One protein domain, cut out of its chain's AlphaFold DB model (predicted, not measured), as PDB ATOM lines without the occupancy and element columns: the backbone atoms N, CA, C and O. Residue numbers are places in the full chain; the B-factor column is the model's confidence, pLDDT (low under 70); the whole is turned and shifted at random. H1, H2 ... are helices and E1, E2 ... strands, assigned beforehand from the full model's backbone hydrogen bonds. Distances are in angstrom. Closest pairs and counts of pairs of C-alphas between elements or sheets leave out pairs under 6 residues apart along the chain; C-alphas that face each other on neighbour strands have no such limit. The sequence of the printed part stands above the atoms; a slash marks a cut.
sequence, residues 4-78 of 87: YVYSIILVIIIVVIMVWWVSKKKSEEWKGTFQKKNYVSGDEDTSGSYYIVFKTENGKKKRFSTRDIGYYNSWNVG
ATOM      1  N   TYR A   4     145.751 354.254 239.073       81.44
ATOM      2  CA  TYR A   4     145.619 354.252 240.529       81.44
ATOM      3  C   TYR A   4     144.735 353.117 241.067       81.44
ATOM      4  O   TYR A   4     144.972 352.639 242.174       81.44
ATOM      5  N   VAL A   5     143.774 352.610 240.289       85.19
ATOM      6  CA  VAL A   5     142.898 351.503 240.709       85.19
ATOM      7  C   VAL A   5     143.696 350.208 240.892       85.19
ATOM      8  O   VAL A   5     143.507 349.504 241.882       85.19
ATOM      9  N   TYR A   6     144.642 349.919 239.994       85.50
ATOM     10  CA  TYR A   6     145.489 348.726 240.096       85.50
ATOM     11  C   TYR A   6     146.461 348.804 241.276       85.50
ATOM     12  O   TYR A   6     146.681 347.806 241.962       85.50
ATOM     13  N   SER A   7     146.996 349.997 241.554       84.75
ATOM     14  CA  SER A   7     147.877 350.228 242.703       84.75
ATOM     15  C   SER A   7     147.149 350.000 244.035       84.75
ATOM     16  O   SER A   7     147.658 349.301 244.910       84.75
ATOM     17  N   ILE A   8     145.909 350.490 244.159       88.50
ATOM     18  CA  ILE A   8     145.086 350.316 245.367       88.50
ATOM     19  C   ILE A   8     144.747 348.836 245.602       88.50
ATOM     20  O   ILE A   8     144.882 348.345 246.722       88.50
ATOM     21  N   ILE A   9     144.354 348.105 244.553       89.44
ATOM     22  CA  ILE A   9     144.035 346.669 244.650       89.44
ATOM     23  C   ILE A   9     145.251 345.870 245.137       89.44
ATOM     24  O   ILE A   9     145.118 345.004 246.001       89.44
ATOM     25  N   LEU A  10     146.445 346.188 244.632       88.69
ATOM     26  CA  LEU A  10     147.681 345.514 245.022       88.69
ATOM     27  C   LEU A  10     147.985 345.704 246.516       88.69
ATOM     28  O   LEU A  10     148.307 344.736 247.208       88.69
ATOM     29  N   VAL A  11     147.826 346.923 247.038       90.19
ATOM     30  CA  VAL A  11     148.036 347.216 248.465       90.19
ATOM     31  C   VAL A  11     147.055 346.434 249.340       90.19
ATOM     32  O   VAL A  11     147.469 345.836 250.335       90.19
ATOM     33  N   ILE A  12     145.778 346.363 248.952       91.12
ATOM     34  CA  ILE A  12     144.760 345.598 249.688       91.12
ATOM     35  C   ILE A  12     145.138 344.112 249.756       91.12
ATOM     36  O   ILE A  12     145.068 343.515 250.829       91.12
ATOM     37  N   ILE A  13     145.603 343.523 248.649       92.38
ATOM     38  CA  ILE A  13     146.029 342.115 248.615       92.38
ATOM     39  C   ILE A  13     147.191 341.866 249.589       92.38
ATOM     40  O   ILE A  13     147.146 340.906 250.360       92.38
ATOM     41  N   ILE A  14     148.204 342.738 249.615       90.44
ATOM     42  CA  ILE A  14     149.347 342.597 250.534       90.44
ATOM     43  C   ILE A  14     148.893 342.677 251.995       90.44
ATOM     44  O   ILE A  14     149.329 341.869 252.818       90.44
ATOM     45  N   VAL A  15     147.999 343.616 252.320       90.69
ATOM     46  CA  VAL A  15     147.458 343.764 253.678       90.69
ATOM     47  C   VAL A  15     146.689 342.510 254.090       90.69
ATOM     48  O   VAL A  15     146.925 341.989 255.178       90.69
ATOM     49  N   VAL A  16     145.837 341.967 253.214       91.00
ATOM     50  CA  VAL A  16     145.097 340.723 253.481       91.00
ATOM     51  C   VAL A  16     146.056 339.557 253.723       91.00
ATOM     52  O   VAL A  16     145.890 338.828 254.702       91.00
ATOM     53  N   ILE A  17     147.100 339.408 252.901       89.06
ATOM     54  CA  ILE A  17     148.110 338.357 253.079       89.06
ATOM     55  C   ILE A  17     148.835 338.525 254.421       89.06
ATOM     56  O   ILE A  17     148.970 337.550 255.159       89.06
ATOM     57  N   MET A  18     149.263 339.741 254.780       84.62
ATOM     58  CA  MET A  18     149.916 339.993 256.069       84.62
ATOM     59  C   MET A  18     148.999 339.682 257.254       84.62
ATOM     60  O   MET A  18     149.427 339.004 258.188       84.62
ATOM     61  N   VAL A  19     147.737 340.120 257.216       82.50
ATOM     62  CA  VAL A  19     146.756 339.845 258.277       82.50
ATOM     63  C   VAL A  19     146.505 338.345 258.406       82.50
ATOM     64  O   VAL A  19     146.476 337.820 259.523       82.50
ATOM     65  N   TRP A  20     146.394 337.632 257.286       82.06
ATOM     66  CA  TRP A  20     146.208 336.184 257.283       82.06
ATOM     67  C   TRP A  20     147.428 335.455 257.862       82.06
ATOM     68  O   TRP A  20     147.289 334.532 258.667       82.06
ATOM     69  N   TRP A  21     148.637 335.926 257.554       80.75
ATOM     70  CA  TRP A  21     149.881 335.350 258.064       80.75
ATOM     71  C   TRP A  21     150.118 335.619 259.548       80.75
ATOM     72  O   TRP A  21     150.530 334.723 260.290       80.75
ATOM     73  N   VAL A  22     149.795 336.824 260.012       71.56
ATOM     74  CA  VAL A  22     149.835 337.174 261.435       71.56
ATOM     75  C   VAL A  22     148.781 336.387 262.215       71.56
ATOM     76  O   VAL A  22     149.088 335.876 263.292       71.56
ATOM     77  N   SER A  23     147.576 336.230 261.664       68.12
ATOM     78  CA  SER A  23     146.512 335.434 262.288       68.12
ATOM     79  C   SER A  23     146.919 333.968 262.411       68.12
ATOM     80  O   SER A  23     146.814 333.397 263.494       68.12
ATOM     81  N   LYS A  24     147.519 333.386 261.365       65.81
ATOM     82  CA  LYS A  24     148.030 332.009 261.414       65.81
ATOM     83  C   LYS A  24     149.138 331.822 262.457       65.81
ATOM     84  O   LYS A  24     149.160 330.804 263.137       65.81
ATOM     85  N   LYS A  25     150.022 332.812 262.635       61.41
ATOM     86  CA  LYS A  25     151.052 332.787 263.692       61.41
ATOM     87  C   LYS A  25     150.478 332.944 265.103       61.41
ATOM     88  O   LYS A  25     151.054 332.419 266.056       61.41
ATOM     89  N   LYS A  26     149.381 333.691 265.270       56.97
ATOM     90  CA  LYS A  26     148.717 333.866 266.573       56.97
ATOM     91  C   LYS A  26     147.917 332.627 266.980       56.97
ATOM     92  O   LYS A  26     148.006 332.249 268.147       56.97
ATOM     93  N   SER A  27     147.250 331.976 266.028       52.59
ATOM     94  CA  SER A  27     146.531 330.703 266.211       52.59
ATOM     95  C   SER A  27     147.437 329.469 266.166       52.59
ATOM     96  O   SER A  27     146.948 328.354 266.025       52.59
ATOM     97  N   GLU A  28     148.757 329.636 266.273       53.12
ATOM     98  CA  GLU A  28     149.677 328.507 266.375       53.12
ATOM     99  C   GLU A  28     149.549 327.895 267.780       53.12
ATOM    100  O   GLU A  28     150.216 328.306 268.741       53.12
ATOM    101  N   GLU A  29     148.626 326.938 267.891       57.09
ATOM    102  CA  GLU A  29     148.493 326.030 269.022       57.09
ATOM    103  C   GLU A  29     149.765 325.195 269.087       57.09
ATOM    104  O   GLU A  29     150.007 324.310 268.267       57.09
ATOM    105  N   TRP A  30     150.637 325.524 270.034       61.03
ATOM    106  CA  TRP A  30     151.822 324.721 270.269       61.03
ATOM    107  C   TRP A  30     151.591 323.882 271.516       61.03
ATOM    108  O   TRP A  30     151.293 324.404 272.594       61.03
ATOM    109  N   LYS A  31     151.744 322.573 271.336       59.28
ATOM    110  CA  LYS A  31     151.881 321.610 272.416       59.28
ATOM    111  C   LYS A  31     153.365 321.402 272.676       59.28
ATOM    112  O   LYS A  31     154.183 321.306 271.751       59.28
ATOM    113  N   GLY A  32     153.747 321.431 273.940       66.00
ATOM    114  CA  GLY A  32     155.124 321.207 274.337       66.00
ATOM    115  C   GLY A  32     155.220 320.665 275.745       66.00
ATOM    116  O   GLY A  32     154.393 320.961 276.598       66.00
ATOM    117  N   THR A  33     156.256 319.881 275.990       69.50
ATOM    118  CA  THR A  33     156.546 319.327 277.306       69.50
ATOM    119  C   THR A  33     157.440 320.289 278.070       69.50
ATOM    120  O   THR A  33     158.420 320.825 277.532       69.50
ATOM    121  N   PHE A  34     157.122 320.508 279.338       69.31
ATOM    122  CA  PHE A  34     157.963 321.273 280.230       69.31
ATOM    123  C   PHE A  34     159.272 320.517 280.488       69.31
ATOM    124  O   PHE A  34     159.274 319.406 281.017       69.31
ATOM    125  N   GLN A  35     160.396 321.106 280.068       70.56
ATOM    126  CA  GLN A  35     161.685 320.419 280.084       70.56
ATOM    127  C   GLN A  35     162.525 320.809 281.297       70.56
ATOM    128  O   GLN A  35     163.126 319.944 281.930       70.56
ATOM    129  N   LYS A  36     162.644 322.110 281.584       68.81
ATOM    130  CA  LYS A  36     163.552 322.582 282.633       68.81
ATOM    131  C   LYS A  36     163.171 323.961 283.165       68.81
ATOM    132  O   LYS A  36     162.825 324.866 282.401       68.81
ATOM    133  N   LYS A  37     163.317 324.115 284.482       69.94
ATOM    134  CA  LYS A  37     163.297 325.388 285.210       69.94
ATOM    135  C   LYS A  37     164.691 326.006 285.160       69.94
ATOM    136  O   LYS A  37     165.663 325.338 285.503       69.94
ATOM    137  N   ASN A  38     164.802 327.253 284.711       65.88
ATOM    138  CA  ASN A  38     166.046 328.008 284.807       65.88
ATOM    139  C   ASN A  38     165.780 329.281 285.607       65.88
ATOM    140  O   ASN A  38     164.986 330.121 285.192       65.88
ATOM    141  N   TYR A  39     166.390 329.393 286.779       59.16
ATOM    142  CA  TYR A  39     166.338 330.612 287.570       59.16
ATOM    143  C   TYR A  39     167.601 331.410 287.277       59.16
ATOM    144  O   TYR A  39     168.704 330.882 287.402       59.16
ATOM    145  N   VAL A  40     167.433 332.653 286.836       61.81
ATOM    146  CA  VAL A  40     168.542 333.597 286.735       61.81
ATOM    147  C   VAL A  40     168.337 334.582 287.874       61.81
ATOM    148  O   VAL A  40     167.447 335.435 287.802       61.81
ATOM    149  N   SER A  41     169.121 334.416 288.941       52.44
ATOM    150  CA  SER A  41     169.264 335.450 289.964       52.44
ATOM    151  C   SER A  41     169.726 336.716 289.256       52.44
ATOM    152  O   SER A  41     170.740 336.687 288.562       52.44
ATOM    153  N   GLY A  42     168.948 337.789 289.359       51.06
ATOM    154  CA  GLY A  42     169.432 339.096 288.944       51.06
ATOM    155  C   GLY A  42     170.507 339.549 289.926       51.06
ATOM    156  O   GLY A  42     170.401 339.264 291.120       51.06
ATOM    157  N   ASP A  43     171.545 340.197 289.403       48.12
ATOM    158  CA  ASP A  43     172.531 340.941 290.193       48.12
ATOM    159  C   ASP A  43     171.851 342.022 291.048       48.12
ATOM    160  O   ASP A  43     170.685 342.337 290.809       48.12
ATOM    161  N   GLU A  44     172.583 342.578 292.023       50.75
ATOM    162  CA  GLU A  44     172.126 343.394 293.173       50.75
ATOM    163  C   GLU A  44     171.057 344.481 292.888       50.75
ATOM    164  O   GLU A  44     170.322 344.856 293.800       50.75
ATOM    165  N   ASP A  45     170.883 344.919 291.637       54.47
ATOM    166  CA  ASP A  45     169.908 345.929 291.195       54.47
ATOM    167  C   ASP A  45     168.686 345.393 290.411       54.47
ATOM    168  O   ASP A  45     167.765 346.149 290.091       54.47
ATOM    169  N   THR A  46     168.630 344.102 290.057       55.97
ATOM    170  CA  THR A  46     167.582 343.552 289.175       55.97
ATOM    171  C   THR A  46     166.780 342.450 289.862       55.97
ATOM    172  O   THR A  46     167.312 341.402 290.222       55.97
ATOM    173  N   SER A  47     165.457 342.628 289.985       58.16
ATOM    174  CA  SER A  47     164.564 341.566 290.466       58.16
ATOM    175  C   SER A  47     164.747 340.299 289.616       58.16
ATOM    176  O   SER A  47     164.595 340.342 288.391       58.16
ATOM    177  N   GLY A  48     165.098 339.181 290.263       60.88
ATOM    178  CA  GLY A  48     165.393 337.910 289.597       60.88
ATOM    179  C   GLY A  48     164.300 337.490 288.614       60.88
ATOM    180  O   GLY A  48     163.107 337.650 288.874       60.88
ATOM    181  N   SER A  49     164.706 336.976 287.453       66.81
ATOM    182  CA  SER A  49     163.775 336.577 286.394       66.81
ATOM    183  C   SER A  49     163.669 335.058 286.318       66.81
ATOM    184  O   SER A  49     164.661 334.340 286.157       66.81
ATOM    185  N   TYR A  50     162.438 334.557 286.410       69.88
ATOM    186  CA  TYR A  50     162.147 333.133 286.323       69.88
ATOM    187  C   TYR A  50     161.941 332.733 284.865       69.88
ATOM    188  O   TYR A  50     161.009 333.196 284.206       69.88
ATOM    189  N   TYR A  51     162.791 331.843 284.352       71.25
ATOM    190  CA  TYR A  51     162.684 331.334 282.988       71.25
ATOM    191  C   TYR A  51     162.209 329.880 282.975       71.25
ATOM    192  O   TYR A  51     162.764 328.989 283.620       71.25
ATOM    193  N   ILE A  52     161.184 329.634 282.171       75.19
ATOM    194  CA  ILE A  52     160.526 328.345 281.989       75.19
ATOM    195  C   ILE A  52     160.826 327.889 280.557       75.19
ATOM    196  O   ILE A  52     160.544 328.613 279.598       75.19
ATOM    197  N   VAL A  53     161.460 326.722 280.394       75.06
ATOM    198  CA  VAL A  53     161.820 326.179 279.076       75.06
ATOM    199  C   VAL A  53     160.889 325.031 278.706       75.06
ATOM    200  O   VAL A  53     160.907 323.973 279.338       75.06
ATOM    201  N   PHE A  54     160.133 325.220 277.628       76.81
ATOM    202  CA  PHE A  54     159.287 324.192 277.033       76.81
ATOM    203  C   PHE A  54     159.936 323.640 275.768       76.81
ATOM    204  O   PHE A  54     160.464 324.391 274.942       76.81
ATOM    205  N   LYS A  55     159.871 322.324 275.591       74.25
ATOM    206  CA  LYS A  55     160.228 321.654 274.344       74.25
ATOM    207  C   LYS A  55     158.939 321.378 273.579       74.25
ATOM    208  O   LYS A  55     158.126 320.577 274.014       74.25
ATOM    209  N   THR A  56     158.743 322.066 272.461       75.81
ATOM    210  CA  THR A  56     157.604 321.801 271.566       75.81
ATOM    211  C   THR A  56     157.751 320.431 270.903       75.81
ATOM    212  O   THR A  56     158.877 319.953 270.745       75.81
ATOM    213  N   GLU A  57     156.644 319.816 270.477       66.12
ATOM    214  CA  GLU A  57     156.672 318.537 269.737       66.12
ATOM    215  C   GLU A  57     157.517 318.619 268.453       66.12
ATOM    216  O   GLU A  57     158.227 317.684 268.104       66.12
ATOM    217  N   ASN A  58     157.577 319.803 267.832       66.81
ATOM    218  CA  ASN A  58     158.465 320.114 266.706       66.81
ATOM    219  C   ASN A  58     159.964 320.203 267.078       66.81
ATOM    220  O   ASN A  58     160.779 320.685 266.293       66.81
ATOM    221  N   GLY A  59     160.347 319.830 268.302       64.06
ATOM    222  CA  GLY A  59     161.730 319.837 268.783       64.06
ATOM    223  C   GLY A  59     162.299 321.225 269.103       64.06
ATOM    224  O   GLY A  59     163.421 321.323 269.603       64.06
ATOM    225  N   LYS A  60     161.543 322.308 268.878       71.81
ATOM    226  CA  LYS A  60     161.983 323.680 269.175       71.81
ATOM    227  C   LYS A  60     161.840 323.980 270.666       71.81
ATOM    228  O   LYS A  60     160.794 323.709 271.259       71.81
ATOM    229  N   LYS A  61     162.871 324.584 271.262       75.94
ATOM    230  CA  LYS A  61     162.842 325.083 272.646       75.94
ATOM    231  C   LYS A  61     162.220 326.479 272.671       75.94
ATOM    232  O   LYS A  61     162.760 327.390 272.046       75.94
ATOM    233  N   LYS A  62     161.122 326.667 273.405       72.25
ATOM    234  CA  LYS A  62     160.561 327.990 273.713       72.25
ATOM    235  C   LYS A  62     160.876 328.354 275.158       72.25
ATOM    236  O   LYS A  62     160.633 327.565 276.066       72.25
ATOM    237  N   ARG A  63     161.431 329.550 275.358       72.50
ATOM    238  CA  ARG A  63     161.667 330.125 276.685       72.50
ATOM    239  C   ARG A  63     160.573 331.139 276.977       72.50
ATOM    240  O   ARG A  63     160.319 332.003 276.144       72.50
ATOM    241  N   PHE A  64     159.968 331.036 278.149       72.31
ATOM    242  CA  PHE A  64     159.034 332.022 278.673       72.31
ATOM    243  C   PHE A  64     159.600 332.585 279.969       72.31
ATOM    244  O   PHE A  64     159.989 331.820 280.850       72.31
ATOM    245  N   SER A  65     159.675 333.909 280.075       72.56
ATOM    246  CA  SER A  65     159.963 334.581 281.339       72.56
ATOM    247  C   SER A  65     158.652 334.849 282.062       72.56
ATOM    248  O   SER A  65     157.751 335.463 281.488       72.56
ATOM    249  N   THR A  66     158.554 334.418 283.312       68.94
ATOM    250  CA  THR A  66     157.470 334.812 284.209       68.94
ATOM    251  C   THR A  66     158.043 335.639 285.353       68.94
ATOM    252  O   THR A  66     159.163 335.404 285.804       68.94
ATOM    253  N   ARG A  67     157.277 336.630 285.809       67.25
ATOM    254  CA  ARG A  67     157.550 337.353 287.061       67.25
ATOM    255  C   ARG A  67     156.877 336.687 288.258       67.25
ATOM    256  O   ARG A  67     157.259 336.950 289.390       67.25
ATOM    257  N   ASP A  68     155.889 335.834 287.999       72.56
ATOM    258  CA  ASP A  68     155.105 335.186 289.039       72.56
ATOM    259  C   ASP A  68     155.792 333.902 289.521       72.56
ATOM    260  O   ASP A  68     155.971 332.940 288.763       72.56
ATOM    261  N   ILE A  69     156.201 333.909 290.791       70.06
ATOM    262  CA  ILE A  69     156.898 332.789 291.430       70.06
ATOM    263  C   ILE A  69     155.969 331.588 291.658       70.06
ATOM    264  O   ILE A  69     156.418 330.444 291.584       70.06
ATOM    265  N   GLY A  70     154.673 331.827 291.884       74.38
ATOM    266  CA  GLY A  70     153.668 330.778 292.052       74.38
ATOM    267  C   GLY A  70     153.489 329.992 290.758       74.38
ATOM    268  O   GLY A  70     153.593 328.767 290.754       74.38
ATOM    269  N   TYR A  71     153.357 330.713 289.644       71.19
ATOM    270  CA  TYR A  71     153.313 330.146 288.304       71.19
ATOM    271  C   TYR A  71     154.607 329.415 287.952       71.19
ATOM    272  O   TYR A  71     154.563 328.376 287.317       71.19
ATOM    273  N   TYR A  72     155.781 329.902 288.365       70.31
ATOM    274  CA  TYR A  72     157.036 329.169 288.164       70.31
ATOM    275  C   TYR A  72     157.097 327.858 288.964       70.31
ATOM    276  O   TYR A  72     157.593 326.837 288.474       70.31
ATOM    277  N   ASN A  73     156.591 327.867 290.197       72.44
ATOM    278  CA  ASN A  73     156.604 326.705 291.077       72.44
ATOM    279  C   ASN A  73     155.561 325.651 290.695       72.44
ATOM    280  O   ASN A  73     155.839 324.472 290.892       72.44
ATOM    281  N   SER A  74     154.445 326.041 290.072       75.81
ATOM    282  CA  SER A  74     153.367 325.118 289.692       75.81
ATOM    283  C   SER A  74     153.727 324.122 288.583       75.81
ATOM    284  O   SER A  74     153.041 323.117 288.445       75.81
ATOM    285  N   TRP A  75     154.776 324.368 287.790       70.94
ATOM    286  CA  TRP A  75     155.197 323.451 286.716       70.94
ATOM    287  C   TRP A  75     156.121 322.347 287.233       70.94
ATOM    288  O   TRP A  75     157.130 322.655 287.864       70.94
ATOM    289  N   ASN A  76     155.875 321.080 286.905       71.81
ATOM    290  CA  ASN A  76     156.804 319.976 287.146       71.81
ATOM    291  C   ASN A  76     157.404 319.460 285.837       71.81
ATOM    292  O   ASN A  76     156.785 319.509 284.775       71.81
ATOM    293  N   VAL A  77     158.655 318.987 285.894       70.62
ATOM    294  CA  VAL A  77     159.360 318.434 284.722       70.62
ATOM    295  C   VAL A  77     158.548 317.269 284.158       70.62
ATOM    296  O   VAL A  77     158.318 316.292 284.861       70.62
ATOM    297  N   GLY A  78     158.125 317.383 282.897       64.00
ATOM    298  CA  GLY A  78     157.235 316.416 282.249       64.00
ATOM    299  C   GLY A  78     155.797 316.896 282.038       64.00
ATOM    300  O   GLY A  78     155.088 316.269 281.255       64.00
TER     301      GLY A  78
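AT A GLANCE: This is residues 4 to 78 of the 87 residues of an uncharacterized protein of candidate division WS6 bacterium GW2011_GWF1_35_23 (UniProt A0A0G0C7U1). A strongly twisted three-stranded antiparallel sheet, order E1 - E2 - E3, has short H2 over one face. Long H1 sticks out as a free arm, making the length. The 75 printed residues run H1, E1, E2, E3, H2, class mixed. The whole is extended, radius of gyration of the C-alphas 19.9 A, spanning 59 by 34 by 19 A.

HOW THE PARTS SIT: E1, residues 31 to 40, E2, 49 to 56, and E3, 61 to 66, form a meander, antiparallel neighbours in two hairpins. N 38 and O 51, 2.9 A, and N 52 and O 64, 2.8 A, are within hydrogen-bond range. H2, residues 69 to 73, is on the sheet, only just over E2 with 3 C-alphas; their closest C-alphas, Tyr 50 and Tyr 72, are 6.7 A apart. H1, residues 4 to 26, is not on the sheet. Every O i to N i+4 pair in H1 and H2 is within hydrogen-bond range.

IN THESE COORDINATES: H1 spans 33.2 A from C-alpha 4 at (145.619, 354.252, 240.529). E1, 25.0 A, bends by 59 degrees at residue 35. E2 spans 21.8 A, E3 16.0 A. H2 ends at C-alpha 73 (156.604, 326.705, 291.077).

THE WHOLE: The printed part has no cut and no long link. Its mean pLDDT is 71.3; 33 residues are under 70, among them 36 to 50.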